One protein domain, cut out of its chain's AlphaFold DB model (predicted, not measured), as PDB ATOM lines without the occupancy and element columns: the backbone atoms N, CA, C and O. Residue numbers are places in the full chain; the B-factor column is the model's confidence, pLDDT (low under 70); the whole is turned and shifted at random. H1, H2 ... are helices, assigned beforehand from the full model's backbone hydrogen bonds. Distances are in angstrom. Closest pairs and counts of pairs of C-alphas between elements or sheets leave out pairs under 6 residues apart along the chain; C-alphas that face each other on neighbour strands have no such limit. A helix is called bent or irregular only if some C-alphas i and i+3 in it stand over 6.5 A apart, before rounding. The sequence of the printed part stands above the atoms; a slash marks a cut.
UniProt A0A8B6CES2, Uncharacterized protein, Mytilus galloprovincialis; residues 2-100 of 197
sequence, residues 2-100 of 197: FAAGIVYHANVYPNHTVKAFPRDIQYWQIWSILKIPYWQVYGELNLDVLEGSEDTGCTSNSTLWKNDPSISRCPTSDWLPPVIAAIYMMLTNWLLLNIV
ATOM      1  N   PHE A   2     -26.757 -16.448 -33.420       91.00
ATOM      2  CA  PHE A   2     -26.288 -15.097 -33.800       91.00
ATOM      3  C   PHE A   2     -26.478 -14.754 -35.285       91.00
ATOM      4  O   PHE A   2     -27.028 -13.705 -35.593       91.00
ATOM      5  N   ALA A   3     -26.082 -15.650 -36.196       91.62
ATOM      6  CA  ALA A   3     -26.232 -15.417 -37.634       91.62
ATOM      7  C   ALA A   3     -27.702 -15.201 -38.041       91.62
ATOM      8  O   ALA A   3     -28.023 -14.193 -38.661       91.62
ATOM      9  N   ALA A   4     -28.600 -16.101 -37.626       92.06
ATOM     10  CA  ALA A   4     -30.035 -15.976 -37.892       92.06
ATOM     11  C   ALA A   4     -30.621 -14.692 -37.277       92.06
ATOM     12  O   ALA A   4     -31.335 -13.965 -37.954       92.06
ATOM     13  N   GLY A   5     -30.242 -14.364 -36.037       92.38
ATOM     14  CA  GLY A   5     -30.675 -13.139 -35.365       92.38
ATOM     15  C   GLY A   5     -30.275 -11.868 -36.114       92.38
ATOM     16  O   GLY A   5     -31.101 -10.975 -36.279       92.38
ATOM     17  N   ILE A   6     -29.029 -11.785 -36.602       91.31
ATOM     18  CA  ILE A   6     -28.556 -10.634 -37.393       91.31
ATOM     19  C   ILE A   6     -29.360 -10.522 -38.688       91.31
ATOM     20  O   ILE A   6     -29.789  -9.427 -39.044       91.31
ATOM     21  N   VAL A   7     -29.594 -11.645 -39.372       92.56
ATOM     22  CA  VAL A   7     -30.351 -11.656 -40.628       92.56
ATOM     23  C   VAL A   7     -31.806 -11.243 -40.406       92.56
ATOM     24  O   VAL A   7     -32.315 -10.430 -41.174       92.56
ATOM     25  N   TYR A   8     -32.467 -11.722 -39.351       92.25
ATOM     26  CA  TYR A   8     -33.821 -11.273 -39.011       92.25
ATOM     27  C   TYR A   8     -33.853  -9.774 -38.744       92.25
ATOM     28  O   TYR A   8     -34.619  -9.053 -39.369       92.25
ATOM     29  N   HIS A   9     -32.971  -9.289 -37.871       89.19
ATOM     30  CA  HIS A   9     -32.954  -7.887 -37.470       89.19
ATOM     31  C   HIS A   9     -32.645  -6.941 -38.641       89.19
ATOM     32  O   HIS A   9     -33.198  -5.847 -38.710       89.19
ATOM     33  N   ALA A  10     -31.782  -7.358 -39.573       89.75
ATOM     34  CA  ALA A  10     -31.420  -6.570 -40.749       89.75
ATOM     35  C   ALA A  10     -32.549  -6.457 -41.787       89.75
ATOM     36  O   ALA A  10     -32.663  -5.413 -42.424       89.75
ATOM     37  N   ASN A  11     -33.366  -7.505 -41.958       91.12
ATOM     38  CA  ASN A  11     -34.485  -7.492 -42.908       91.12
ATOM     39  C   ASN A  11     -35.741  -6.861 -42.292       91.12
ATOM     40  O   ASN A  11     -36.314  -5.946 -42.869       91.12
ATOM     41  N   VAL A  12     -36.108  -7.258 -41.070       89.38
ATOM     42  CA  VAL A  12     -37.307  -6.746 -40.382       89.38
ATOM     43  C   VAL A  12     -37.206  -5.241 -40.109       89.38
ATOM     44  O   VAL A  12     -38.196  -4.514 -40.202       89.38
ATOM     45  N   TYR A  13     -36.006  -4.739 -39.809       87.44
ATOM     46  CA  TYR A  13     -35.760  -3.315 -39.622       87.44
ATOM     47  C   TYR A  13     -34.762  -2.822 -40.685       87.44
ATOM     48  O   TYR A  13     -33.557  -2.812 -40.462       87.44
ATOM     49  N   PRO A  14     -35.198  -2.354 -41.860       85.38
ATOM     50  CA  PRO A  14     -34.277  -1.752 -42.818       85.38
ATOM     51  C   PRO A  14     -33.858  -0.344 -42.363       85.38
ATOM     52  O   PRO A  14     -34.651   0.401 -41.779       85.38
ATOM     53  N   ASN A  15     -32.613   0.054 -42.648       81.56
ATOM     54  CA  ASN A  15     -32.073   1.407 -42.399       81.56
ATOM     55  C   ASN A  15     -32.163   1.923 -40.945       81.56
ATOM     56  O   ASN A  15     -32.061   3.132 -40.700       81.56
ATOM     57  N   HIS A  16     -32.332   1.032 -39.973       79.12
ATOM     58  CA  HIS A  16     -32.171   1.357 -38.561       79.12
ATOM     59  C   HIS A  16     -30.692   1.213 -38.169       79.12
ATOM     60  O   HIS A  16     -29.979   0.331 -38.646       79.12
ATOM     61  N   THR A  17     -30.202   2.093 -37.302       75.38
ATOM     62  CA  THR A  17     -28.829   1.997 -36.798       75.38
ATOM     63  C   THR A  17     -28.812   1.151 -35.535       75.38
ATOM     64  O   THR A  17     -29.369   1.572 -34.519       75.38
ATOM     65  N   VAL A  18     -28.149  -0.006 -35.581       72.44
ATOM     66  CA  VAL A  18     -27.947  -0.836 -34.390       72.44
ATOM     67  C   VAL A  18     -26.833  -0.240 -33.537       72.44
ATOM     68  O   VAL A  18     -25.675  -0.193 -33.950       72.44
ATOM     69  N   LYS A  19     -27.159   0.179 -32.318       75.88
ATOM     70  CA  LYS A  19     -26.184   0.429 -31.257       75.88
ATOM     71  C   LYS A  19     -26.151  -0.824 -30.391       75.88
ATOM     72  O   LYS A  19     -26.979  -0.984 -29.505       75.88
ATOM     73  N   ALA A  20     -25.213  -1.730 -30.672       73.44
ATOM     74  CA  ALA A  20     -25.136  -3.018 -29.975       73.44
ATOM     75  C   ALA A  20     -24.884  -2.862 -28.463       73.44
ATOM     76  O   ALA A  20     -25.454  -3.603 -27.665       73.44
ATOM     77  N   PHE A  21     -24.080  -1.863 -28.085       76.25
ATOM     78  CA  PHE A  21     -23.693  -1.580 -26.703       76.25
ATOM     79  C   PHE A  21     -23.898  -0.091 -26.379       76.25
ATOM     80  O   PHE A  21     -22.939   0.687 -26.399       76.25
ATOM     81  N   PRO A  22     -25.143   0.358 -26.141       74.62
ATOM     82  CA  PRO A  22     -25.387   1.691 -25.617       74.62
ATOM     83  C   PRO A  22     -24.902   1.791 -24.165       74.62
ATOM     84  O   PRO A  22     -24.721   0.785 -23.474       74.62
ATOM     85  N   ARG A  23     -24.683   3.031 -23.711       73.12
ATOM     86  CA  ARG A  23     -24.188   3.342 -22.360       73.12
ATOM     87  C   ARG A  23     -25.136   2.818 -21.273       73.12
ATOM     88  O   ARG A  23     -24.679   2.306 -20.259       73.12
ATOM     89  N   ASP A  24     -26.437   2.904 -21.533       79.19
ATOM     90  CA  ASP A  24     -27.494   2.405 -20.662       79.19
ATOM     91  C   ASP A  24     -27.821   0.944 -20.996       79.19
ATOM     92  O   ASP A  24     -28.276   0.618 -22.097       79.19
ATOM     93  N   ILE A  25     -27.614   0.051 -20.024       76.81
ATOM     94  CA  ILE A  25     -27.801  -1.403 -20.180       76.81
ATOM     95  C   ILE A  25     -29.237  -1.813 -20.537       76.81
ATOM     96  O   ILE A  25     -29.450  -2.863 -21.139       76.81
ATOM     97  N   GLN A  26     -30.221  -0.976 -20.200       73.62
ATOM     98  CA  GLN A  26     -31.641  -1.235 -20.448       73.62
ATOM     99  C   GLN A  26     -32.004  -1.225 -21.943       73.62
ATOM    100  O   GLN A  26     -32.992  -1.847 -22.323       73.62
ATOM    101  N   TYR A  27     -31.193  -0.591 -22.800       72.06
ATOM    102  CA  TYR A  27     -31.466  -0.445 -24.239       72.06
ATOM    103  C   TYR A  27     -30.551  -1.304 -25.123       72.06
ATOM    104  O   TYR A  27     -30.342  -1.007 -26.300       72.06
ATOM    105  N   TRP A  28     -29.960  -2.366 -24.571       82.00
ATOM    106  CA  TRP A  28     -29.067  -3.256 -25.312       82.00
ATOM    107  C   TRP A  28     -29.796  -4.004 -26.437       82.00
ATOM    108  O   TRP A  28     -30.490  -4.996 -26.213       82.00
ATOM    109  N   GLN A  29     -29.557  -3.576 -27.676       79.56
ATOM    110  CA  GLN A  29     -30.139  -4.183 -28.879       79.56
ATOM    111  C   GLN A  29     -29.539  -5.557 -29.212       79.56
ATOM    112  O   GLN A  29     -30.091  -6.310 -30.005       79.56
ATOM    113  N   ILE A  30     -28.434  -5.958 -28.577       84.75
ATOM    114  CA  ILE A  30     -27.929  -7.328 -28.735       84.75
ATOM    115  C   ILE A  30     -28.937  -8.374 -28.225       84.75
ATOM    116  O   ILE A  30     -29.046  -9.462 -28.794       84.75
ATOM    117  N   TRP A  31     -29.738  -8.030 -27.210       85.69
ATOM    118  CA  TRP A  31     -30.779  -8.913 -26.689       85.69
ATOM    119  C   TRP A  31     -31.956  -9.067 -27.654       85.69
ATOM    120  O   TRP A  31     -32.505 -10.162 -27.747       85.69
ATOM    121  N   SER A  32     -32.321  -8.028 -28.421       81.50
ATOM    122  CA  SER A  32     -33.379  -8.148 -29.438       81.50
ATOM    123  C   SER A  32     -32.971  -9.076 -30.584       81.50
ATOM    124  O   SER A  32     -33.809  -9.815 -31.095       81.50
ATOM    125  N   ILE A  33     -31.680  -9.103 -30.923       89.31
ATOM    126  CA  ILE A  33     -31.096  -9.988 -31.941       89.31
ATOM    127  C   ILE A  33     -31.053 -11.447 -31.457       89.31
ATOM    128  O   ILE A  33     -31.304 -12.368 -32.234       89.31
ATOM    129  N   LEU A  34     -30.732 -11.678 -30.181       90.50
ATOM    130  CA  LEU A  34     -30.559 -13.026 -29.633       90.50
ATOM    131  C   LEU A  34     -31.855 -13.693 -29.174       90.50
ATOM    132  O   LEU A  34     -31.968 -14.913 -29.299       90.50
ATOM    133  N   LYS A  35     -32.826 -12.924 -28.666       90.25
ATOM    134  CA  LYS A  35     -34.046 -13.482 -28.062       90.25
ATOM    135  C   LYS A  35     -34.861 -14.309 -29.058       90.25
ATOM    136  O   LYS A  35     -35.260 -15.420 -28.738       90.25
ATOM    137  N   ILE A  36     -35.056 -13.804 -30.276       90.81
ATOM    138  CA  ILE A  36     -35.916 -14.428 -31.292       90.81
ATOM    139  C   ILE A  36     -35.402 -15.828 -31.681       90.81
ATOM    140  O   ILE A  36     -36.118 -16.804 -31.467       90.81
ATOM    141  N   PRO A  37     -34.156 -15.994 -32.176       92.19
ATOM    142  CA  PRO A  37     -33.647 -17.316 -32.545       92.19
ATOM    143  C   PRO A  37     -33.404 -18.241 -31.341       92.19
ATOM    144  O   PRO A  37     -33.198 -19.438 -31.538       92.19
ATOM    145  N   TYR A  38     -33.370 -17.716 -30.111       91.81
ATOM    146  CA  TYR A  38     -33.302 -18.522 -28.892       91.81
ATOM    147  C   TYR A  38     -34.661 -19.159 -28.581       91.81
ATOM    148  O   TYR A  38     -34.745 -20.381 -28.490       91.81
ATOM    149  N   TRP A  39     -35.722 -18.352 -28.493       92.56
ATOM    150  CA  TRP A  39     -37.084 -18.823 -28.209       92.56
ATOM    151  C   TRP A  39     -37.618 -19.776 -29.285       92.56
ATOM    152  O   TRP A  39     -38.277 -20.762 -28.956       92.56
ATOM    153  N   GLN A  40     -37.202 -19.587 -30.542       91.38
ATOM    154  CA  GLN A  40     -37.501 -20.512 -31.640       91.38
ATOM    155  C   GLN A  40     -37.071 -21.955 -31.335       91.38
ATOM    156  O   GLN A  40     -37.829 -22.883 -31.593       91.38
ATOM    157  N   VAL A  41     -35.915 -22.170 -30.695       90.50
ATOM    158  CA  VAL A  41     -35.455 -23.526 -30.328       90.50
ATOM    159  C   VAL A  41     -36.406 -24.213 -29.343       90.50
ATOM    160  O   VAL A  41     -36.516 -25.436 -29.350       90.50
ATOM    161  N   TYR A  42     -37.115 -23.435 -28.528       88.94
ATOM    162  CA  TYR A  42     -38.109 -23.925 -27.574       88.94
ATOM    163  C   TYR A  42     -39.530 -24.006 -28.155       88.94
ATOM    164  O   TYR A  42     -40.442 -24.435 -27.454       88.94
ATOM    165  N   GLY A  43     -39.724 -23.644 -29.429       89.00
ATOM    166  CA  GLY A  43     -41.006 -23.742 -30.135       89.00
ATOM    167  C   GLY A  43     -41.805 -22.439 -30.227       89.00
ATOM    168  O   GLY A  43     -42.888 -22.443 -30.806       89.00
ATOM    169  N   GLU A  44     -41.288 -21.324 -29.716       91.44
ATOM    170  CA  GLU A  44     -41.937 -20.015 -29.820       91.44
ATOM    171  C   GLU A  44     -41.382 -19.250 -31.033       91.44
ATOM    172  O   GLU A  44     -40.235 -18.801 -31.049       91.44
ATOM    173  N   LEU A  45     -42.187 -19.163 -32.097       88.31
ATOM    174  CA  LEU A  45     -41.733 -18.682 -33.407       88.31
ATOM    175  C   LEU A  45     -41.777 -17.157 -33.576       88.31
ATOM    176  O   LEU A  45     -40.943 -16.634 -34.320       88.31
ATOM    177  N   ASN A  46     -42.713 -16.475 -32.902       88.50
ATOM    178  CA  ASN A  46     -42.969 -15.031 -33.018       88.50
ATOM    179  C   ASN A  46     -43.097 -14.558 -34.480       88.50
ATOM    180  O   ASN A  46     -42.392 -13.655 -34.931       88.50
ATOM    181  N   LEU A  47     -43.959 -15.246 -35.244       89.00
ATOM    182  CA  LEU A  47     -44.162 -15.004 -36.680       89.00
ATOM    183  C   LEU A  47     -44.707 -13.605 -36.974       89.00
ATOM    184  O   LEU A  47     -44.349 -13.022 -37.983       89.00
ATOM    185  N   ASP A  48     -45.499 -13.051 -36.069       88.25
ATOM    186  CA  ASP A  48     -46.029 -11.692 -36.109       88.25
ATOM    187  C   ASP A  48     -44.933 -10.617 -36.208       88.25
ATOM    188  O   ASP A  48     -45.053  -9.666 -36.985       88.25
ATOM    189  N   VAL A  49     -43.824 -10.808 -35.489       87.50
ATOM    190  CA  VAL A  49     -42.647  -9.927 -35.563       87.50
ATOM    191  C   VAL A  49     -41.907 -10.121 -36.894       87.50
ATOM    192  O   VAL A  49     -41.432  -9.157 -37.493       87.50
ATOM    193  N   LEU A  50     -41.777 -11.372 -37.359       89.00
ATOM    194  CA  LEU A  50     -41.013 -11.723 -38.566       89.00
ATOM    195  C   LEU A  50     -41.737 -11.363 -39.870       89.00
ATOM    196  O   LEU A  50     -41.077 -10.993 -40.838       89.00
ATOM    197  N   GLU A  51     -43.060 -11.492 -39.904       89.06
ATOM    198  CA  GLU A  51     -43.920 -11.152 -41.043       89.06
ATOM    199  C   GLU A  51     -44.265  -9.658 -41.081       89.06
ATOM    200  O   GLU A  51     -44.828  -9.180 -42.069       89.06
ATOM    201  N   GLY A  52     -43.902  -8.907 -40.037       84.06
ATOM    202  CA  GLY A  52     -44.128  -7.470 -39.950       84.06
ATOM    203  C   GLY A  52     -45.580  -7.082 -39.684       84.06
ATOM    204  O   GLY A  52     -45.996  -6.008 -40.103       84.06
ATOM    205  N   SER A  53     -46.351  -7.947 -39.019       81.19
ATOM    206  CA  SER A  53     -47.743  -7.681 -38.636       81.19
ATOM    207  C   SER A  53     -47.897  -7.179 -37.194       81.19
ATOM    208  O   SER A  53     -49.013  -6.907 -36.754       81.19
ATOM    209  N   GLU A  54     -46.806  -7.097 -36.429       80.69
ATOM    210  CA  GLU A  54     -46.801  -6.566 -35.061       80.69
ATOM    211  C   GLU A  54     -46.793  -5.022 -35.060       80.69
ATOM    212  O   GLU A  54     -45.750  -4.390 -35.218       80.69
ATOM    213  N   ASP A  55     -47.964  -4.414 -34.838       69.12
ATOM    214  CA  ASP A  55     -48.165  -2.948 -34.853       69.12
ATOM    215  C   ASP A  55     -48.349  -2.314 -33.454       69.12
ATOM    216  O   ASP A  55     -48.669  -1.128 -33.315       69.12
ATOM    217  N   THR A  56     -48.168  -3.067 -32.367       75.94
ATOM    218  CA  THR A  56     -48.435  -2.549 -31.015       75.94
ATOM    219  C   THR A  56     -47.283  -1.698 -30.478       75.94
ATOM    220  O   THR A  56     -46.238  -2.217 -30.096       75.94
ATOM    221  N   GLY A  57     -47.494  -0.380 -30.368       77.38
ATOM    222  CA  GLY A  57     -46.593   0.526 -29.637       77.38
ATOM    223  C   GLY A  57     -45.316   0.937 -30.379       77.38
ATOM    224  O   GLY A  57     -44.363   1.381 -29.742       77.38
ATOM    225  N   CYS A  58     -45.291   0.809 -31.706       83.50
ATOM    226  CA  CYS A  58     -44.150   1.151 -32.553       83.50
ATOM    227  C   CYS A  58     -44.405   2.417 -33.397       83.50
ATOM    228  O   CYS A  58     -45.535   2.894 -33.520       83.50
ATOM    229  N   THR A  59     -43.354   2.992 -33.996       84.56
ATOM    230  CA  THR A  59     -43.489   4.118 -34.939       84.56
ATOM    231  C   THR A  59     -42.747   3.890 -36.254       84.56
ATOM    232  O   THR A  59     -41.605   3.425 -36.285       84.56
ATOM    233  N   SER A  60     -43.367   4.290 -37.366       82.38
ATOM    234  CA  SER A  60     -42.738   4.289 -38.696       82.38
ATOM    235  C   SER A  60     -41.946   5.572 -38.980       82.38
ATOM    236  O   SER A  60     -41.151   5.620 -39.922       82.38
ATOM    237  N   ASN A  61     -42.115   6.622 -38.164       85.38
ATOM    238  CA  ASN A  61     -41.472   7.913 -38.399       85.38
ATOM    239  C   ASN A  61     -39.982   7.888 -38.026       85.38
ATOM    240  O   ASN A  61     -39.617   7.724 -36.862       85.38
ATOM    241  N   SER A  62     -39.123   8.122 -39.025       80.56
ATOM    242  CA  SER A  62     -37.666   8.051 -38.883       80.56
ATOM    243  C   SER A  62     -37.036   9.037 -37.909       80.56
ATOM    244  O   SER A  62     -35.936   8.777 -37.429       80.56
ATOM    245  N   THR A  63     -37.696  10.148 -37.597       83.25
ATOM    246  CA  THR A  63     -37.159  11.125 -36.644       83.25
ATOM    247  C   THR A  63     -37.411  10.718 -35.196       83.25
ATOM    248  O   THR A  63     -36.592  11.022 -34.337       83.25
ATOM    249  N   LEU A  64     -38.495   9.987 -34.919       83.56
ATOM    250  CA  LEU A  64     -38.883   9.616 -33.558       83.56
ATOM    251  C   LEU A  64     -37.985   8.504 -32.998       83.56
ATOM    252  O   LEU A  64     -37.318   8.718 -31.989       83.56
ATOM    253  N   TRP A  65     -37.861   7.372 -33.699       79.75
ATOM    254  CA  TRP A  65     -37.046   6.233 -33.234       79.75
ATOM    255  C   TRP A  65     -35.526   6.454 -33.335       79.75
ATOM    256  O   TRP A  65     -34.748   5.693 -32.765       79.75
ATOM    257  N   LYS A  66     -35.057   7.478 -34.068       80.75
ATOM    258  CA  LYS A  66     -33.626   7.855 -34.084       80.75
ATOM    259  C   LYS A  66     -33.226   8.697 -32.881       80.75
ATOM    260  O   LYS A  66     -32.090   8.583 -32.417       80.75
ATOM    261  N   ASN A  67     -34.129   9.567 -32.438       81.00
ATOM    262  CA  ASN A  67     -33.858  10.542 -31.388       81.00
ATOM    263  C   ASN A  67     -34.122   9.968 -29.995       81.00
ATOM    264  O   ASN A  67     -33.418  10.334 -29.057       81.00
ATOM    265  N   ASP A  68     -35.089   9.057 -29.875       78.38
ATOM    266  CA  ASP A  68     -35.460   8.434 -28.611       78.38
ATOM    267  C   ASP A  68     -35.228   6.909 -28.654       78.38
ATOM    268  O   ASP A  68     -35.888   6.214 -29.430       78.38
ATOM    269  N   PRO A  69     -34.305   6.360 -27.838       74.75
ATOM    270  CA  PRO A  69     -34.049   4.922 -27.770       74.75
ATOM    271  C   PRO A  69     -35.176   4.115 -27.103       74.75
ATOM    272  O   PRO A  69     -35.147   2.887 -27.182       74.75
ATOM    273  N   SER A  70     -36.148   4.764 -26.451       76.06
ATOM    274  CA  SER A  70     -37.317   4.096 -25.861       76.06
ATOM    275  C   SER A  70     -38.396   3.741 -26.887       76.06
ATOM    276  O   SER A  70     -39.232   2.877 -26.627       76.06
ATOM    277  N   ILE A  71     -38.361   4.369 -28.067       78.50
ATOM    278  CA  ILE A  71     -39.357   4.180 -29.120       78.50
ATOM    279  C   ILE A  71     -38.844   3.147 -30.130       78.50
ATOM    280  O   ILE A  71     -37.833   3.359 -30.803       78.50
ATOM    281  N   SER A  72     -39.564   2.034 -30.277       80.19
ATOM    282  CA  SER A  72     -39.249   0.996 -31.260       80.19
ATOM    283  C   SER A  72     -39.770   1.350 -32.658       80.19
ATOM    284  O   SER A  72     -40.820   1.974 -32.843       80.19
ATOM    285  N   ARG A  73     -39.016   0.938 -33.681       84.38
ATOM    286  CA  ARG A  73     -39.457   0.995 -35.078       84.38
ATOM    287  C   ARG A  73     -40.435  -0.155 -35.343       84.38
ATOM    288  O   ARG A  73     -40.192  -1.257 -34.860       84.38
ATOM    289  N   CYS A  74     -41.481   0.079 -36.135       87.50
ATOM    290  CA  CYS A  74     -42.362  -1.006 -36.575       87.50
ATOM    291  C   CYS A  74     -41.624  -1.985 -37.510       87.50
ATOM    292  O   CYS A  74     -40.803  -1.545 -38.332       87.50
ATOM    293  N   PRO A  75     -41.873  -3.299 -37.384       87.88
ATOM    294  CA  PRO A  75     -41.299  -4.294 -38.275       87.88
ATOM    295  C   PRO A  75     -41.828  -4.101 -39.702       87.88
ATOM    296  O   PRO A  75     -42.948  -3.651 -39.923       87.88
ATOM    297  N   THR A  76     -40.984  -4.379 -40.690       87.31
ATOM    298  CA  THR A  76     -41.349  -4.314 -42.111       87.31
ATOM    299  C   THR A  76     -41.680  -5.717 -42.600       87.31
ATOM    300  O   THR A  76     -40.982  -6.667 -42.252       87.31
ATOM    301  N   SER A  77     -42.748  -5.843 -43.388       86.81
ATOM    302  CA  SER A  77     -43.161  -7.132 -43.935       86.81
ATOM    303  C   SER A  77     -42.229  -7.574 -45.060       86.81
ATOM    304  O   SER A  77     -42.147  -6.907 -46.091       86.81
ATOM    305  N   ASP A  78     -41.545  -8.699 -44.851       89.81
ATOM    306  CA  ASP A  78     -40.667  -9.355 -45.819       89.81
ATOM    307  C   ASP A  78     -40.879 -10.877 -45.788       89.81
ATOM    308  O   ASP A  78     -41.145 -11.475 -44.748       89.81
ATOM    309  N   TRP A  79     -40.704 -11.538 -46.935       90.25
ATOM    310  CA  TRP A  79     -40.866 -12.997 -47.058       90.25
ATOM    311  C   TRP A  79     -39.634 -13.794 -46.598       90.25
ATOM    312  O   TRP A  79     -39.721 -14.990 -46.321       90.25
ATOM    313  N   LEU A  80     -38.463 -13.153 -46.537       92.62
ATOM    314  CA  LEU A  80     -37.196 -13.819 -46.236       92.62
ATOM    315  C   LEU A  80     -37.074 -14.267 -44.761       92.62
ATOM    316  O   LEU A  80     -36.673 -15.415 -44.541       92.62
ATOM    317  N   PRO A  81     -37.414 -13.439 -43.747       92.69
ATOM    318  CA  PRO A  81     -37.345 -13.846 -42.342       92.69
ATOM    319  C   PRO A  81     -38.100 -15.147 -42.010       92.69
ATOM    320  O   PRO A  81     -37.468 -16.033 -41.423       92.69
ATOM    321  N   PRO A  82     -39.382 -15.343 -42.397       91.94
ATOM    322  CA  PRO A  82     -40.097 -16.582 -42.081       91.94
ATOM    323  C   PRO A  82     -39.506 -17.812 -42.791       91.94
ATOM    324  O   PRO A  82     -39.445 -18.892 -42.202       91.94
ATOM    325  N   VAL A  83     -38.978 -17.666 -44.014       92.88
ATOM    326  CA  VAL A  83     -38.289 -18.766 -44.720       92.88
ATOM    327  C   VAL A  83     -37.014 -19.188 -43.989       92.88
ATOM    328  O   VAL A  83     -36.767 -20.380 -43.791       92.88
ATOM    329  N   ILE A  84     -36.208 -18.224 -43.543       93.06
ATOM    330  CA  ILE A  84     -35.000 -18.510 -42.759       93.06
ATOM    331  C   ILE A  84     -35.372 -19.139 -41.411       93.06
ATOM    332  O   ILE A  84     -34.685 -20.066 -40.980       93.06
ATOM    333  N   ALA A  85     -36.474 -18.713 -40.788       92.50
ATOM    334  CA  ALA A  85     -36.990 -19.328 -39.567       92.50
ATOM    335  C   ALA A  85     -37.369 -20.795 -39.765       92.50
ATOM    336  O   ALA A  85     -36.978 -21.630 -38.950       92.50
ATOM    337  N   ALA A  86     -38.024 -21.148 -40.873       91.44
ATOM    338  CA  ALA A  86     -38.330 -22.540 -41.193       91.44
ATOM    339  C   ALA A  86     -37.058 -23.398 -41.349       91.44
ATOM    340  O   ALA A  86     -36.959 -24.480 -40.766       91.44
ATOM    341  N   ILE A  87     -36.052 -22.902 -42.080       91.56
ATOM    342  CA  ILE A  87     -34.770 -23.604 -42.262       91.56
ATOM    343  C   ILE A  87     -34.030 -23.739 -40.927       91.56
ATOM    344  O   ILE A  87     -33.510 -24.810 -40.611       91.56
ATOM    345  N   TYR A  88     -33.996 -22.673 -40.126       91.94
ATOM    346  CA  TYR A  88     -33.362 -22.673 -38.811       91.94
ATOM    347  C   TYR A  88     -34.006 -23.702 -37.878       91.94
ATOM    348  O   TYR A  88     -33.290 -24.526 -37.312       91.94
ATOM    349  N   MET A  89     -35.341 -23.720 -37.802       89.56
ATOM    350  CA  MET A  89     -36.110 -24.697 -37.025       89.56
ATOM    351  C   MET A  89     -35.854 -26.129 -37.491       89.56
ATOM    352  O   MET A  89     -35.705 -27.034 -36.674       89.56
ATOM    353  N   MET A  90     -35.764 -26.358 -38.802       88.44
ATOM    354  CA  MET A  90     -35.457 -27.681 -39.341       88.44
ATOM    355  C   MET A  90     -34.057 -28.148 -38.919       88.44
ATOM    356  O   MET A  90     -33.888 -29.290 -38.494       88.44
ATOM    357  N   LEU A  91     -33.053 -27.268 -38.983       88.38
ATOM    358  CA  LEU A  91     -31.691 -27.583 -38.557       88.38
ATOM    359  C   LEU A  91     -31.609 -27.834 -37.047       88.38
ATOM    360  O   LEU A  91     -30.960 -28.785 -36.619       88.38
ATOM    361  N   THR A  92     -32.274 -27.037 -36.216       86.38
ATOM    362  CA  THR A  92     -32.253 -27.257 -34.762       86.38
ATOM    363  C   THR A  92     -33.002 -28.527 -34.371       86.38
ATOM    364  O   THR A  92     -32.525 -29.277 -33.523       86.38
ATOM    365  N   ASN A  93     -34.118 -28.835 -35.026       79.25
ATOM    366  CA  ASN A  93     -34.905 -30.020 -34.698       79.25
ATOM    367  C   ASN A  93     -34.282 -31.316 -35.233       79.25
ATOM    368  O   ASN A  93     -34.257 -32.313 -34.518       79.25
ATOM    369  N   TRP A  94     -33.726 -31.322 -36.448       85.75
ATOM    370  CA  TRP A  94     -33.186 -32.544 -37.055       85.75
ATOM    371  C   TRP A  94     -31.679 -32.689 -36.995       85.75
ATOM    372  O   TRP A  94     -31.195 -33.813 -36.946       85.75
ATOM    373  N   LEU A  95     -30.902 -31.614 -36.989       82.25
ATOM    374  CA  LEU A  95     -29.452 -31.749 -36.878       82.25
ATOM    375  C   LEU A  95     -29.038 -31.774 -35.406       82.25
ATOM    376  O   LEU A  95     -28.338 -32.686 -34.971       82.25
ATOM    377  N   LEU A  96     -29.489 -30.790 -34.624       80.44
ATOM    378  CA  LEU A  96     -28.993 -30.602 -33.262       80.44
ATOM    379  C   LEU A  96     -29.485 -31.704 -32.315       80.44
ATOM    380  O   LEU A  96     -28.664 -32.329 -31.647       80.44
ATOM    381  N   LEU A  97     -30.794 -31.986 -32.281       82.19
ATOM    382  CA  LEU A  97     -31.337 -33.024 -31.395       82.19
ATOM    383  C   LEU A  97     -30.785 -34.409 -31.736       82.19
ATOM    384  O   LEU A  97     -30.366 -35.131 -30.837       82.19
ATOM    385  N   ASN A  98     -30.700 -34.761 -33.021       85.06
ATOM    386  CA  ASN A  98     -30.182 -36.068 -33.433       85.06
ATOM    387  C   ASN A  98     -28.711 -36.258 -33.041       85.06
ATOM    388  O   ASN A  98     -28.335 -37.332 -32.570       85.06
ATOM    389  N   ILE A  99     -27.885 -35.214 -33.159       88.06
ATOM    390  CA  ILE A  99     -26.484 -35.277 -32.728       88.06
ATOM    391  C   ILE A  99     -26.383 -35.333 -31.195       88.06
ATOM    392  O   ILE A  99     -25.605 -36.127 -30.664       88.06
ATOM    393  N   VAL A 100     -27.178 -34.545 -30.462       89.12
ATOM    394  CA  VAL A 100     -27.176 -34.550 -28.987       89.12
ATOM    395  C   VAL A 100     -27.605 -35.908 -28.438       89.12
ATOM    396  O   VAL A 100     -26.930 -36.448 -27.561       89.12
TER     397      VAL A 100
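This is residues 2 to 100 of the 197 residues of an uncharacterized protein of Mytilus galloprovincialis (UniProt A0A8B6CES2). Helices H1 and H2 cross at the core, and the long H5 begins beside H1 and sticks out at one end with residues 94 to 100; loops with short H4 make the other end. The printed part has 99 residues with five named helices, H1 to H5, and no named strand: all helix. It is compact, with a radius of gyration of the C-alphas of 14.5 A, but elongated, 47 by 29 by 20 A.

H1, residues 2 to 12, touches H2, residues 29 to 41, only just about perpendicular at 71 degrees; the closest C-alphas, of Gly 5 and Ile 33, are 4.7 A apart. H5, residues 80 to 100, touches H1 with residues 80 to 88 alone, at a shallow tilt of 16 degrees, opposite ways; the closest C-alphas, of Tyr 8 and Pro 81, are 5.5 A apart. H2 touches H5 with residues 40 to 41 alone, the closest C-alphas, of Val 41 and Thr 92, 6.6 A apart. H3, residues 47 to 50, only just touches H5, with 3 pairs of C-alphas within 8 A, the closest those of Leu 50 and Pro 81, 5.7 A. H4, residues 64 to 67, touches no helix. Every O i to N i+4 pair is within hydrogen-bond range in H1, 6 of 9 in H2 and 14 of 17 in H5.

H1 begins at C-alpha 2, (-26.288, -15.097, -33.800). H2, 20.1 A long, is only just irregular: C-alphas 33 and 36 are 6.6 A apart. H5, 28.8 A long, ends at C-alpha 100, (-27.176, -34.550, -28.987).

The printed part has no cut; the links H1 to H2, H3 to H4 and H4 to H5 are long. Residue 55 alone has pLDDT under 70.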